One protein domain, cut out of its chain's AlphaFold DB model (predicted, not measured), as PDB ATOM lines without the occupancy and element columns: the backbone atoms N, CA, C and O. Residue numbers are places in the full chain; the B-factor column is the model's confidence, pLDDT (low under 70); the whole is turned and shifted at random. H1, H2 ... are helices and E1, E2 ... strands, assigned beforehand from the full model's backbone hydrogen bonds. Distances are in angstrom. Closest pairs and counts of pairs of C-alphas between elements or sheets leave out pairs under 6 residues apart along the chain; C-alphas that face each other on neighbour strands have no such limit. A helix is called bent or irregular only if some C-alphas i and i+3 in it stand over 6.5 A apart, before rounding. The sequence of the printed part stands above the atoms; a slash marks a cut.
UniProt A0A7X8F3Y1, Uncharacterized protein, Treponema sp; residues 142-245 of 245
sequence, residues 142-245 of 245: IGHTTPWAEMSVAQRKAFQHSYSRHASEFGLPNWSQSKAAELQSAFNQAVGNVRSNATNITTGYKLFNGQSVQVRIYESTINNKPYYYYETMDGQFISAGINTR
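What this domain is: This is residues 142 to 245 of the 245 residues of an uncharacterized protein of Treponema sp (UniProt A0A7X8F3Y1). A strongly twisted sheet of four strands has helix H2 crossing one face with its residues 187 to 196, while helix H1 packs beside edge strand E4 on that same face. The remainder of H2 runs on past the sheet, beyond E4. The printed part has 104 residues, with two named helices and then four named strands, H1 H2 E1 E2 E3 E4, the sheet ordered E1 E2 E3 E4 and antiparallel throughout. The class is mixed; the whole is compact, with a radius of gyration of the C-alphas of 13.3 A and spans of 36 by 33 by 20 A.

Where its parts are: E1 is residues 200 to 208, 21.8 A long; E2, 211 to 222, 30.6 A; E3, 225 to 232, 23.7 A; E4, 237 to 242, 15.7 A, ending at C-alpha 242 (4.694, 5.239, 110.349). E1 bends by 63 degrees at residue 205 and E2 by 64 degrees at 214. H2 is residues 177 to 196, 28.1 A; H1, 153 to 170, 24.7 A, begins at C-alpha 153 (-12.164, -10.305, 124.327). Both helices are irregular: C-alphas 165 and 168 are 7.6 A apart, C-alphas 178 and 181 8.1 A.

How they stand to each other: The strands form a meander, each the antiparallel neighbour of the one before, in three hairpins. N 202 and O 217 are 2.9 A apart, N 218 and O 229 2.9 A, N 230 and O 239 2.8 A, each within hydrogen-bond range. H2 on one face makes two layers, a helix layer and a sheet; it runs across the strands, at 82 degrees to E4 on the local plane. H1, on the same face, lies over none; its closest C-alphas to E4 are His 166 and Gly 241, 5.5 A. H2, with residues 184 to 190 alone, touches H1 at a steep tilt of 60 degrees, closest C-alphas Phe 170 and Ala 190, 6.5 A. O i to N i+4 pairs are within range in 12 of 14 for H1 and 14 of 16 for H2.

The domain as a whole: The C-alphas farthest apart, Ser 178 and Thr 202, are 37.1 A apart. The printed part has no cut and no long link. Mean pLDDT of the printed part is 76.6, with 21 residues under 70, among them 147 to 150 and 178 to 183.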
ATOM      1  N   ILE A 142     -11.360   8.957 118.526       62.53
ATOM      2  CA  ILE A 142      -9.936   8.888 118.225       62.53
ATOM      3  C   ILE A 142      -9.368   7.626 118.873       62.53
ATOM      4  O   ILE A 142      -9.365   7.492 120.097       62.53
ATOM      5  N   GLY A 143      -8.880   6.705 118.042       75.06
ATOM      6  CA  GLY A 143      -8.318   5.440 118.511       75.06
ATOM      7  C   GLY A 143      -9.372   4.462 119.048       75.06
ATOM      8  O   GLY A 143     -10.519   4.418 118.600       75.06
ATOM      9  N   HIS A 144      -8.971   3.642 120.017       71.50
ATOM     10  CA  HIS A 144      -9.846   2.675 120.671       71.50
ATOM     11  C   HIS A 144     -10.654   3.365 121.773       71.50
ATOM     12  O   HIS A 144     -10.153   3.541 122.878       71.50
ATOM     13  N   THR A 145     -11.897   3.764 121.500       69.94
ATOM     14  CA  THR A 145     -12.693   4.580 122.440       69.94
ATOM     15  C   THR A 145     -13.395   3.802 123.547       69.94
ATOM     16  O   THR A 145     -13.780   4.397 124.545       69.94
ATOM     17  N   THR A 146     -13.604   2.495 123.380       71.56
ATOM     18  CA  THR A 146     -14.198   1.655 124.430       71.56
ATOM     19  C   THR A 146     -13.174   1.459 125.542       71.56
ATOM     20  O   THR A 146     -12.110   0.922 125.239       71.56
ATOM     21  N   PRO A 147     -13.442   1.845 126.800       69.38
ATOM     22  CA  PRO A 147     -12.502   1.632 127.897       69.38
ATOM     23  C   PRO A 147     -12.077   0.164 128.003       69.38
ATOM     24  O   PRO A 147     -12.891  -0.741 127.823       69.38
ATOM     25  N   TRP A 148     -10.806  -0.097 128.318       67.62
ATOM     26  CA  TRP A 148     -10.258  -1.456 128.432       67.62
ATOM     27  C   TRP A 148     -11.098  -2.396 129.320       67.62
ATOM     28  O   TRP A 148     -11.265  -3.582 129.002       67.62
ATOM     29  N   ALA A 149     -11.661  -1.862 130.410       61.62
ATOM     30  CA  ALA A 149     -12.541  -2.586 131.327       61.62
ATOM     31  C   ALA A 149     -13.821  -3.096 130.639       61.62
ATOM     32  O   ALA A 149     -14.240  -4.223 130.892       61.62
ATOM     33  N   GLU A 150     -14.367  -2.318 129.705       64.94
ATOM     34  CA  GLU A 150     -15.611  -2.594 128.977       64.94
ATOM     35  C   GLU A 150     -15.387  -3.351 127.658       64.94
ATOM     36  O   GLU A 150     -16.331  -3.855 127.049       64.94
ATOM     37  N   MET A 151     -14.138  -3.451 127.190       73.06
ATOM     38  CA  MET A 151     -13.830  -4.160 125.951       73.06
ATOM     39  C   MET A 151     -14.121  -5.662 126.054       73.06
ATOM     40  O   MET A 151     -13.620  -6.363 126.937       73.06
ATOM     41  N   SER A 152     -14.813  -6.190 125.044       79.38
ATOM     42  CA  SER A 152     -14.906  -7.631 124.797       79.38
ATOM     43  C   SER A 152     -13.531  -8.248 124.504       79.38
ATOM     44  O   SER A 152     -12.590  -7.569 124.094       79.38
ATOM     45  N   VAL A 153     -13.412  -9.574 124.628       76.81
ATOM     46  CA  VAL A 153     -12.164 -10.305 124.327       76.81
ATOM     47  C   VAL A 153     -11.657 -10.018 122.907       76.81
ATOM     48  O   VAL A 153     -10.453  -9.873 122.698       76.81
ATOM     49  N   ALA A 154     -12.562  -9.899 121.932       75.56
ATOM     50  CA  ALA A 154     -12.209  -9.570 120.554       75.56
ATOM     51  C   ALA A 154     -11.655  -8.140 120.428       75.56
ATOM     52  O   ALA A 154     -10.626  -7.938 119.787       75.56
ATOM     53  N   GLN A 155     -12.284  -7.165 121.091       76.06
ATOM     54  CA  GLN A 155     -11.819  -5.774 121.103       76.06
ATOM     55  C   GLN A 155     -10.466  -5.632 121.808       76.06
ATOM     56  O   GLN A 155      -9.585  -4.951 121.290       76.06
ATOM     57  N   ARG A 156     -10.257  -6.343 122.924       77.56
ATOM     58  CA  ARG A 156      -8.964  -6.380 123.622       77.56
ATOM     59  C   ARG A 156      -7.857  -6.938 122.735       77.56
ATOM     60  O   ARG A 156      -6.791  -6.340 122.659       77.56
ATOM     61  N   LYS A 157      -8.115  -8.039 122.019       81.81
ATOM     62  CA  LYS A 157      -7.160  -8.615 121.054       81.81
ATOM     63  C   LYS A 157      -6.861  -7.659 119.901       81.81
ATOM     64  O   LYS A 157      -5.708  -7.544 119.502       81.81
ATOM     65  N   ALA A 158      -7.877  -6.969 119.384       78.81
ATOM     66  CA  ALA A 158      -7.697  -5.982 118.325       78.81
ATOM     67  C   ALA A 158      -6.830  -4.803 118.794       78.81
ATOM     68  O   ALA A 158      -5.888  -4.427 118.098       78.81
ATOM     69  N   PHE A 159      -7.096  -4.273 119.994       81.88
ATOM     70  CA  PHE A 159      -6.271  -3.225 120.590       81.88
ATOM     71  C   PHE A 159      -4.844  -3.709 120.848       81.88
ATOM     72  O   PHE A 159      -3.904  -3.076 120.383       81.88
ATOM     73  N   GLN A 160      -4.668  -4.858 121.501       86.81
ATOM     74  CA  GLN A 160      -3.350  -5.433 121.759       86.81
ATOM     75  C   GLN A 160      -2.560  -5.629 120.459       86.81
ATOM     76  O   GLN A 160      -1.379  -5.302 120.409       86.81
ATOM     77  N   HIS A 161      -3.201  -6.114 119.391       83.50
ATOM     78  CA  HIS A 161      -2.557  -6.252 118.088       83.50
ATOM     79  C   HIS A 161      -2.107  -4.900 117.523       83.50
ATOM     80  O   HIS A 161      -0.963  -4.775 117.095       83.50
ATOM     81  N   SER A 162      -2.980  -3.887 117.548       82.50
ATOM     82  CA  SER A 162      -2.649  -2.532 117.088       82.50
ATOM     83  C   SER A 162      -1.498  -1.928 117.898       82.50
ATOM     84  O   SER A 162      -0.513  -1.456 117.328       82.50
ATOM     85  N   TYR A 163      -1.572  -2.050 119.225       83.00
ATOM     86  CA  TYR A 163      -0.555  -1.580 120.152       83.00
ATOM     87  C   TYR A 163       0.786  -2.264 119.889       83.00
ATOM     88  O   TYR A 163       1.773  -1.599 119.604       83.00
ATOM     89  N   SER A 164       0.843  -3.597 119.898       83.88
ATOM     90  CA  SER A 164       2.091  -4.332 119.664       83.88
ATOM     91  C   SER A 164       2.717  -4.049 118.296       83.88
ATOM     92  O   SER A 164       3.927  -4.199 118.149       83.88
ATOM     93  N   ARG A 165       1.918  -3.655 117.299       85.38
ATOM     94  CA  ARG A 165       2.404  -3.332 115.953       85.38
ATOM     95  C   ARG A 165       3.000  -1.935 115.863       85.38
ATOM     96  O   ARG A 165       4.028  -1.793 115.216       85.38
ATOM     97  N   HIS A 166       2.368  -0.944 116.488       83.62
ATOM     98  CA  HIS A 166       2.670   0.465 116.215       83.62
ATOM     99  C   HIS A 166       3.118   1.271 117.437       83.62
ATOM    100  O   HIS A 166       3.646   2.363 117.279       83.62
ATOM    101  N   ALA A 167       2.976   0.763 118.662       70.56
ATOM    102  CA  ALA A 167       3.326   1.505 119.876       70.56
ATOM    103  C   ALA A 167       4.792   1.973 119.891       70.56
ATOM    104  O   ALA A 167       5.069   3.131 120.205       70.56
ATOM    105  N   SER A 168       5.726   1.115 119.478       72.88
ATOM    106  CA  SER A 168       7.150   1.462 119.405       72.88
ATOM    107  C   SER A 168       7.442   2.568 118.385       72.88
ATOM    108  O   SER A 168       8.350   3.370 118.591       72.88
ATOM    109  N   GLU A 169       6.643   2.668 117.318       76.06
ATOM    110  CA  GLU A 169       6.737   3.727 116.304       76.06
ATOM    111  C   GLU A 169       6.381   5.109 116.874       76.06
ATOM    112  O   GLU A 169       6.844   6.140 116.375       76.06
ATOM    113  N   PHE A 170       5.584   5.121 117.944       67.88
ATOM    114  CA  PHE A 170       5.209   6.301 118.718       67.88
ATOM    115  C   PHE A 170       6.088   6.513 119.963       67.88
ATOM    116  O   PHE A 170       5.842   7.444 120.724       67.88
ATOM    117  N   GLY A 171       7.102   5.669 120.190       71.44
ATOM    118  CA  GLY A 171       7.951   5.730 121.387       71.44
ATOM    119  C   GLY A 171       7.257   5.262 122.672       71.44
ATOM    120  O   GLY A 171       7.717   5.579 123.765       71.44
ATOM    121  N   LEU A 172       6.150   4.526 122.553       72.25
ATOM    122  CA  LEU A 172       5.406   3.995 123.692       72.25
ATOM    123  C   LEU A 172       6.073   2.724 124.253       72.25
ATOM    124  O   LEU A 172       6.741   1.994 123.512       72.25
ATOM    125  N   PRO A 173       5.889   2.426 125.554       66.31
ATOM    126  CA  PRO A 173       6.499   1.266 126.196       66.31
ATOM    127  C   PRO A 173       5.932  -0.061 125.677       66.31
ATOM    128  O   PRO A 173       4.861  -0.121 125.069       66.31
ATOM    129  N   ASN A 174       6.632  -1.158 125.969       79.62
ATOM    130  CA  ASN A 174       6.166  -2.500 125.627       79.62
ATOM    131  C   ASN A 174       4.809  -2.821 126.272       79.62
ATOM    132  O   ASN A 174       4.461  -2.311 127.339       79.62
ATOM    133  N   TRP A 175       4.058  -3.711 125.623       79.50
ATOM    134  CA  TRP A 175       2.752  -4.143 126.109       79.50
ATOM    135  C   TRP A 175       2.820  -4.718 127.530       79.50
ATOM    136  O   TRP A 175       3.655  -5.572 127.827       79.50
ATOM    137  N   SER A 176       1.870  -4.311 128.373       77.06
ATOM    138  CA  SER A 176       1.612  -4.904 129.682       77.06
ATOM    139  C   SER A 176       0.111  -4.980 129.934       77.06
ATOM    140  O   SER A 176      -0.586  -3.966 129.927       77.06
ATOM    141  N   GLN A 177      -0.376  -6.186 130.220       74.19
ATOM    142  CA  GLN A 177      -1.788  -6.438 130.505       74.19
ATOM    143  C   GLN A 177      -2.274  -5.669 131.742       74.19
ATOM    144  O   GLN A 177      -3.389  -5.152 131.745       74.19
ATOM    145  N   SER A 178      -1.442  -5.574 132.784       63.59
ATOM    146  CA  SER A 178      -1.786  -4.869 134.025       63.59
ATOM    147  C   SER A 178      -1.864  -3.354 133.843       63.59
ATOM    148  O   SER A 178      -2.533  -2.685 134.620       63.59
ATOM    149  N   LYS A 179      -1.231  -2.820 132.790       68.50
ATOM    150  CA  LYS A 179      -1.253  -1.398 132.427       68.50
ATOM    151  C   LYS A 179      -2.125  -1.111 131.204       68.50
ATOM    152  O   LYS A 179      -2.057  -0.032 130.637       68.50
ATOM    153  N   ALA A 180      -2.946  -2.057 130.758       63.94
ATOM    154  CA  ALA A 180      -3.603  -1.964 129.456       63.94
ATOM    155  C   ALA A 180      -4.501  -0.721 129.281       63.94
ATOM    156  O   ALA A 180      -4.548  -0.170 128.185       63.94
ATOM    157  N   ALA A 181      -5.158  -0.242 130.343       63.53
ATOM    158  CA  ALA A 181      -5.933   1.004 130.307       63.53
ATOM    159  C   ALA A 181      -5.040   2.252 130.137       63.53
ATOM    160  O   ALA A 181      -5.352   3.141 129.346       63.53
ATOM    161  N   GLU A 182      -3.898   2.290 130.827       61.31
ATOM    162  CA  GLU A 182      -2.883   3.346 130.696       61.31
ATOM    163  C   GLU A 182      -2.295   3.351 129.277       61.31
ATOM    164  O   GLU A 182      -2.271   4.382 128.603       61.31
ATOM    165  N   LEU A 183      -1.912   2.169 128.782       69.88
ATOM    166  CA  LEU A 183      -1.374   1.980 127.437       69.88
ATOM    167  C   LEU A 183      -2.382   2.367 126.351       69.88
ATOM    168  O   LEU A 183      -2.004   2.942 125.333       69.88
ATOM    169  N   GLN A 184      -3.666   2.083 126.568       74.19
ATOM    170  CA  GLN A 184      -4.741   2.508 125.678       74.19
ATOM    171  C   GLN A 184      -4.847   4.026 125.604       74.19
ATOM    172  O   GLN A 184      -4.939   4.571 124.505       74.19
ATOM    173  N   SER A 185      -4.818   4.706 126.749       68.38
ATOM    174  CA  SER A 185      -4.870   6.167 126.795       68.38
ATOM    175  C   SER A 185      -3.682   6.783 126.052       68.38
ATOM    176  O   SER A 185      -3.873   7.604 125.153       68.38
ATOM    177  N   ALA A 186      -2.466   6.307 126.340       68.81
ATOM    178  CA  ALA A 186      -1.246   6.777 125.687       68.81
ATOM    179  C   ALA A 186      -1.267   6.532 124.169       68.81
ATOM    180  O   ALA A 186      -0.931   7.416 123.379       68.81
ATOM    181  N   PHE A 187      -1.734   5.356 123.743       74.44
ATOM    182  CA  PHE A 187      -1.897   5.030 122.329       74.44
ATOM    183  C   PHE A 187      -2.921   5.940 121.646       74.44
ATOM    184  O   PHE A 187      -2.624   6.512 120.599       74.44
ATOM    185  N   ASN A 188      -4.096   6.137 122.252       77.56
ATOM    186  CA  ASN A 188      -5.147   7.002 121.714       77.56
ATOM    187  C   ASN A 188      -4.684   8.458 121.568       77.56
ATOM    188  O   ASN A 188      -4.998   9.106 120.569       77.56
ATOM    189  N   GLN A 189      -3.905   8.966 122.525       74.25
ATOM    190  CA  GLN A 189      -3.300  10.295 122.429       74.25
ATOM    191  C   GLN A 189      -2.301  10.381 121.269       74.25
ATOM    192  O   GLN A 189      -2.376  11.315 120.469       74.25
ATOM    193  N   ALA A 190      -1.410   9.393 121.130       70.62
ATOM    194  CA  ALA A 190      -0.414   9.363 120.060       70.62
ATOM    195  C   ALA A 190      -1.061   9.344 118.665       70.62
ATOM    196  O   ALA A 190      -0.734  10.169 117.809       70.62
ATOM    197  N   VAL A 191      -2.042   8.466 118.443       78.19
ATOM    198  CA  VAL A 191      -2.756   8.389 117.157       78.19
ATOM    199  C   VAL A 191      -3.659   9.608 116.926       78.19
ATOM    200  O   VAL A 191      -3.843  10.045 115.790       78.19
ATOM    201  N   GLY A 192      -4.174  10.219 117.997       74.00
ATOM    202  CA  GLY A 192      -4.890  11.491 117.943       74.00
ATOM    203  C   GLY A 192      -4.024  12.658 117.495       74.00
ATOM    204  O   GLY A 192      -4.498  13.524 116.756       74.00
ATOM    205  N   ASN A 193      -2.747  12.652 117.878       71.31
ATOM    206  CA  ASN A 193      -1.774  13.638 117.429       71.31
ATOM    207  C   ASN A 193      -1.544  13.540 115.913       71.31
ATOM    208  O   ASN A 193      -1.578  14.560 115.226       71.31
ATOM    209  N   VAL A 194      -1.416  12.320 115.377       72.69
ATOM    210  CA  VAL A 194      -1.323  12.065 113.924       72.69
ATOM    211  C   VAL A 194      -2.548  12.617 113.198       72.69
ATOM    212  O   VAL A 194      -2.423  13.387 112.249       72.69
ATOM    213  N   ARG A 195      -3.749  12.285 113.683       76.06
ATOM    214  CA  ARG A 195      -5.007  12.750 113.084       76.06
ATOM    215  C   ARG A 195      -5.141  14.276 113.108       76.06
ATOM    216  O   ARG A 195      -5.617  14.860 112.139       76.06
ATOM    217  N   SER A 196      -4.748  14.920 114.207       74.75
ATOM    218  CA  SER A 196      -4.911  16.369 114.405       74.75
ATOM    219  C   SER A 196      -3.878  17.204 113.644       74.75
ATOM    220  O   SER A 196      -4.170  18.341 113.286       74.75
ATOM    221  N   ASN A 197      -2.692  16.647 113.380       69.75
ATOM    222  CA  ASN A 197      -1.622  17.292 112.609       69.75
ATOM    223  C   ASN A 197      -1.577  16.816 111.152       69.75
ATOM    224  O   ASN A 197      -0.564  16.988 110.472       69.75
ATOM    225  N   ALA A 198      -2.651  16.191 110.673       74.88
ATOM    226  CA  ALA A 198      -2.733  15.749 109.296       74.88
ATOM    227  C   ALA A 198      -2.641  16.950 108.351       74.88
ATOM    228  O   ALA A 198      -3.468  17.860 108.393       74.88
ATOM    229  N   THR A 199      -1.624  16.944 107.497       74.75
ATOM    230  CA  THR A 199      -1.429  17.954 106.454       74.75
ATOM    231  C   THR A 199      -2.102  17.536 105.157       74.75
ATOM    232  O   THR A 199      -2.512  18.390 104.375       74.75
ATOM    233  N   ASN A 200      -2.258  16.228 104.948       75.81
ATOM    234  CA  ASN A 200      -2.969  15.662 103.818       75.81
ATOM    235  C   ASN A 200      -4.084  14.740 104.316       75.81
ATOM    236  O   ASN A 200      -3.858  13.858 105.146       75.81
ATOM    237  N   ILE A 201      -5.298  14.961 103.813       85.50
ATOM    238  CA  ILE A 201      -6.464  14.135 104.113       85.50
ATOM    239  C   ILE A 201      -7.025  13.645 102.786       85.50
ATOM    240  O   ILE A 201      -7.569  14.420 102.001       85.50
ATOM    241  N   THR A 202      -6.901  12.348 102.544       85.31
ATOM    242  CA  THR A 202      -7.408  11.692 101.338       85.31
ATOM    243  C   THR A 202      -8.410  10.605 101.698       85.31
ATOM    244  O   THR A 202      -8.657  10.305 102.868       85.31
ATOM    245  N   THR A 203      -9.022  10.004 100.684       89.81
ATOM    246  CA  THR A 203      -9.878   8.831 100.851       89.81
ATOM    247  C   THR A 203      -9.310   7.661 100.072       89.81
ATOM    248  O   THR A 203      -8.788   7.846  98.975       89.81
ATOM    249  N   GLY A 204      -9.463   6.451 100.595       85.56
ATOM    250  CA  GLY A 204      -9.057   5.233  99.904       85.56
ATOM    251  C   GLY A 204      -9.873   4.031 100.352       85.56
ATOM    252  O   GLY A 204     -10.890   4.184 101.023       85.56
ATOM    253  N   TYR A 205      -9.409   2.836 100.002       85.81
ATOM    254  CA  TYR A 205     -10.025   1.581 100.424       85.81
ATOM    255  C   TYR A 205      -9.042   0.751 101.245       85.81
ATOM    256  O   TYR A 205      -7.859   0.646 100.905       85.81
ATOM    257  N   LYS A 206      -9.529   0.161 102.338       83.25
ATOM    258  CA  LYS A 206      -8.766  -0.757 103.193       83.25
ATOM    259  C   LYS A 206      -9.630  -1.946 103.583       83.25
ATOM    260  O   LYS A 206     -10.845  -1.838 103.688       83.25
ATOM    261  N   LEU A 207      -8.976  -3.075 103.828       77.69
ATOM    262  CA  LEU A 207      -9.623  -4.243 104.411       77.69
ATOM    263  C   LEU A 207      -9.869  -3.989 105.900       77.69
ATOM    264  O   LEU A 207      -8.924  -3.798 106.663       77.69
ATOM    265  N   PHE A 208     -11.133  -4.019 106.305       73.00
ATOM    266  CA  PHE A 208     -11.563  -3.955 107.694       73.00
ATOM    267  C   PHE A 208     -12.584  -5.066 107.933       73.00
ATOM    268  O   PHE A 208     -13.554  -5.191 107.190       73.00
ATOM    269  N   ASN A 209     -12.331  -5.932 108.917       72.38
ATOM    270  CA  ASN A 209     -13.154  -7.121 109.195       72.38
ATOM    271  C   ASN A 209     -13.422  -8.012 107.961       72.38
ATOM    272  O   ASN A 209     -14.498  -8.584 107.817       72.38
ATOM    273  N   GLY A 210     -12.447  -8.121 107.051       73.81
ATOM    274  CA  GLY A 210     -12.561  -8.932 105.831       73.81
ATOM    275  C   GLY A 210     -13.346  -8.278 104.688       73.81
ATOM    276  O   GLY A 210     -13.463  -8.875 103.623       73.81
ATOM    277  N   GLN A 211     -13.840  -7.050 104.869       75.44
ATOM    278  CA  GLN A 211     -14.533  -6.288 103.834       75.44
ATOM    279  C   GLN A 211     -13.692  -5.092 103.387       75.44
ATOM    280  O   GLN A 211     -13.008  -4.459 104.192       75.44
ATOM    281  N   SER A 212     -13.724  -4.781 102.089       84.00
ATOM    282  CA  SER A 212     -13.123  -3.551 101.569       84.00
ATOM    283  C   SER A 212     -14.029  -2.379 101.928       84.00
ATOM    284  O   SER A 212     -15.141  -2.275 101.413       84.00
ATOM    285  N   VAL A 213     -13.567  -1.520 102.831       84.38
ATOM    286  CA  VAL A 213     -14.302  -0.341 103.292       84.38
ATOM    287  C   VAL A 213     -13.613   0.925 102.813       84.38
ATOM    288  O   VAL A 213     -12.382   0.983 102.719       84.38
ATOM    289  N   GLN A 214     -14.409   1.947 102.510       83.69
ATOM    290  CA  GLN A 214     -13.883   3.270 102.210       83.69
ATOM    291  C   GLN A 214     -13.419   3.938 103.510       83.69
ATOM    292  O   GLN A 214     -14.129   3.928 104.520       83.69
ATOM    293  N   VAL A 215     -12.220   4.511 103.487       84.94
ATOM    294  CA  VAL A 215     -11.565   5.096 104.657       84.94
ATOM    295  C   VAL A 215     -11.115   6.519 104.376       84.94
ATOM    296  O   VAL A 215     -10.740   6.840 103.245       84.94
ATOM    297  N   ARG A 216     -11.095   7.348 105.419       83.81
ATOM    298  CA  ARG A 216     -10.313   8.584 105.435       83.81
ATOM    299  C   ARG A 216      -8.887   8.260 105.854       83.81
ATOM    300  O   ARG A 216      -8.659   7.511 106.805       83.81
ATOM    301  N   ILE A 217      -7.943   8.820 105.115       88.25
ATOM    302  CA  ILE A 217      -6.509   8.658 105.303       88.25
ATOM    303  C   ILE A 217      -5.956  10.018 105.690       88.25
ATOM    304  O   ILE A 217      -5.996  10.955 104.900       88.25
ATOM    305  N   TYR A 218      -5.452  10.102 106.908       85.94
ATOM    306  CA  TYR A 218      -4.804  11.276 107.462       85.94
ATOM    307  C   TYR A 218      -3.304  11.028 107.417       85.94
ATOM    308  O   TYR A 218      -2.835  10.061 108.014       85.94
ATOM    309  N   GLU A 219      -2.557  11.870 106.717       82.44
ATOM    310  CA  GLU A 219      -1.100  11.802 106.659       82.44
ATOM    311  C   GLU A 219      -0.518  13.034 107.348       82.44
ATOM    312  O   GLU A 219      -0.919  14.168 107.074       82.44
ATOM    313  N   SER A 220       0.425  12.807 108.256       74.31
ATOM    314  CA  SER A 220       1.090  13.862 109.021       74.31
ATOM    315  C   SER A 220       2.586  13.596 109.075       74.31
ATOM    316  O   SER A 220       2.987  12.449 109.257       74.31
ATOM    317  N   THR A 221       3.407  14.638 109.026       78.69
ATOM    318  CA  THR A 221       4.843  14.515 109.297       78.69
ATOM    319  C   THR A 221       5.131  15.067 110.684       78.69
ATOM    320  O   THR A 221       4.958  16.257 110.924       78.69
ATOM    321  N   ILE A 222       5.570  14.203 111.596       67.62
ATOM    322  CA  ILE A 222       5.906  14.555 112.981       67.62
ATOM    323  C   ILE A 222       7.378  14.215 113.184       67.62
ATOM    324  O   ILE A 222       7.789  13.088 112.910       67.62
ATOM    325  N   ASN A 223       8.187  15.177 113.632       67.88
ATOM    326  CA  ASN A 223       9.629  14.991 113.846       67.88
ATOM    327  C   ASN A 223      10.350  14.402 112.623       67.88
ATOM    328  O   ASN A 223      11.141  13.465 112.735       67.88
ATOM    329  N   ASN A 224      10.032  14.931 111.438       75.50
ATOM    330  CA  ASN A 224      10.585  14.483 110.159       75.50
ATOM    331  C   ASN A 224      10.274  13.011 109.801       75.50
ATOM    332  O   ASN A 224      10.907  12.448 108.909       75.50
ATOM    333  N   LYS A 225       9.304  12.387 110.484       75.44
ATOM    334  CA  LYS A 225       8.804  11.044 110.186       75.44
ATOM    335  C   LYS A 225       7.372  11.118 109.659       75.44
ATOM    336  O   LYS A 225       6.533  11.772 110.283       75.44
ATOM    337  N   PRO A 226       7.072  10.464 108.530       83.06
ATOM    338  CA  PRO A 226       5.718  10.404 108.003       83.06
ATOM    339  C   PRO A 226       4.884   9.385 108.793       83.06
ATOM    340  O   PRO A 226       5.299   8.249 109.007       83.06
ATOM    341  N   TYR A 227       3.686   9.783 109.201       82.62
ATOM    342  CA  TYR A 227       2.700   8.956 109.889       82.62
ATOM    343  C   TYR A 227       1.391   8.930 109.103       82.62
ATOM    344  O   TYR A 227       1.058   9.884 108.399       82.62
ATOM    345  N   TYR A 228       0.636   7.846 109.260       88.62
ATOM    346  CA  TYR A 228      -0.723   7.709 108.754       88.62
ATOM    347  C   TYR A 228      -1.705   7.403 109.887       88.62
ATOM    348  O   TYR A 228      -1.358   6.754 110.874       88.62
ATOM    349  N   TYR A 229      -2.956   7.811 109.700       87.75
ATOM    350  CA  TYR A 229      -4.103   7.418 110.510       87.75
ATOM    351  C   TYR A 229      -5.285   7.098 109.591       87.75
ATOM    352  O   TYR A 229      -5.640   7.885 108.712       87.75
ATOM    353  N   TYR A 230      -5.887   5.928 109.783       86.38
ATOM    354  CA  TYR A 230      -7.038   5.450 109.028       86.38
ATOM    355  C   TYR A 230      -8.273   5.390 109.923       86.38
ATOM    356  O   TYR A 230      -8.258   4.762 110.987       86.38
ATOM    357  N   GLU A 231      -9.371   5.963 109.443       84.00
ATOM    358  CA  GLU A 231     -10.704   5.787 110.022       84.00
ATOM    359  C   GLU A 231     -11.739   5.492 108.938       84.00
ATOM    360  O   GLU A 231     -11.568   5.857 107.773       84.00
ATOM    361  N   THR A 232     -12.833   4.840 109.319       81.56
ATOM    362  CA  THR A 232     -14.012   4.723 108.456       81.56
ATOM    363  C   THR A 232     -14.618   6.101 108.187       81.56
ATOM    364  O   THR A 232     -14.352   7.080 108.891       81.56
ATOM    365  N   MET A 233     -15.506   6.179 107.196       75.44
ATOM    366  CA  MET A 233     -16.280   7.400 106.940       75.44
ATOM    367  C   MET A 233     -17.146   7.837 108.136       75.44
ATOM    368  O   MET A 233     -17.392   9.033 108.300       75.44
ATOM    369  N   ASP A 234     -17.490   6.907 109.029       71.31
ATOM    370  CA  ASP A 234     -18.221   7.157 110.280       71.31
ATOM    371  C   ASP A 234     -17.308   7.550 111.459       71.31
ATOM    372  O   ASP A 234     -17.767   7.715 112.591       71.31
ATOM    373  N   GLY A 235     -16.000   7.690 111.214       67.50
ATOM    374  CA  GLY A 235     -15.017   8.100 112.216       67.50
ATOM    375  C   GLY A 235     -14.563   6.981 113.152       67.50
ATOM    376  O   GLY A 235     -14.038   7.269 114.222       67.50
ATOM    377  N   GLN A 236     -14.762   5.710 112.791       77.69
ATOM    378  CA  GLN A 236     -14.237   4.584 113.566       77.69
ATOM    379  C   GLN A 236     -12.764   4.349 113.226       77.69
ATOM    380  O   GLN A 236     -12.421   4.155 112.061       77.69
ATOM    381  N   PHE A 237     -11.903   4.315 114.244       83.19
ATOM    382  CA  PHE A 237     -10.485   3.999 114.089       83.19
ATOM    383  C   PHE A 237     -10.249   2.613 113.469       83.19
ATOM    384  O   PHE A 237     -10.889   1.633 113.856       83.19
ATOM    385  N   ILE A 238      -9.289   2.537 112.542       83.75
ATOM    386  CA  ILE A 238      -8.854   1.292 111.895       83.75
ATOM    387  C   ILE A 238      -7.395   0.982 112.239       83.75
ATOM    388  O   ILE A 238      -7.094  -0.118 112.697       83.75
ATOM    389  N   SER A 239      -6.478   1.914 111.970       86.62
ATOM    390  CA  SER A 239      -5.040   1.736 112.213       86.62
ATOM    391  C   SER A 239      -4.298   3.069 112.096       86.62
ATOM    392  O   SER A 239      -4.752   3.969 111.392       86.62
ATOM    393  N   ALA A 240      -3.153   3.186 112.760       86.94
ATOM    394  CA  ALA A 240      -2.224   4.297 112.615       86.94
ATOM    395  C   ALA A 240      -0.790   3.820 112.858       86.94
ATOM    396  O   ALA A 240      -0.581   2.898 113.644       86.94
ATOM    397  N   GLY A 241       0.176   4.466 112.210       83.12
ATOM    398  CA  GLY A 241       1.594   4.122 112.318       83.12
ATOM    399  C   GLY A 241       2.473   4.969 111.402       83.12
ATOM    400  O   GLY A 241       2.001   5.933 110.799       83.12
ATOM    401  N   ILE A 242       3.748   4.610 111.279       81.25
ATOM    402  CA  ILE A 242       4.694   5.239 110.349       81.25
ATOM    403  C   ILE A 242       4.354   4.824 108.916       81.25
ATOM    404  O   ILE A 242       4.176   3.645 108.602       81.25
ATOM    405  N   ASN A 243       4.288   5.803 108.020       83.00
ATOM    406  CA  ASN A 243       4.134   5.562 106.595       83.00
ATOM    407  C   ASN A 243       5.514   5.304 105.977       83.00
ATOM    408  O   ASN A 243       6.261   6.232 105.704       83.00
ATOM    409  N   THR A 244       5.883   4.043 105.770       75.25
ATOM    410  CA  THR A 244       7.195   3.672 105.204       75.25
ATOM    411  C   THR A 244       7.248   3.754 103.673       75.25
ATOM    412  O   THR A 244       8.066   3.065 103.065       75.25
ATOM    413  N   ARG A 245       6.320   4.479 103.044       58.22
ATOM    414  CA  ARG A 245       6.233   4.619 101.585       58.22
ATOM    415  C   ARG A 245       7.023   5.812 101.081       58.22
ATOM    416  O   ARG A 245       7.077   6.823 101.812       58.22
TER     417      ARG A 245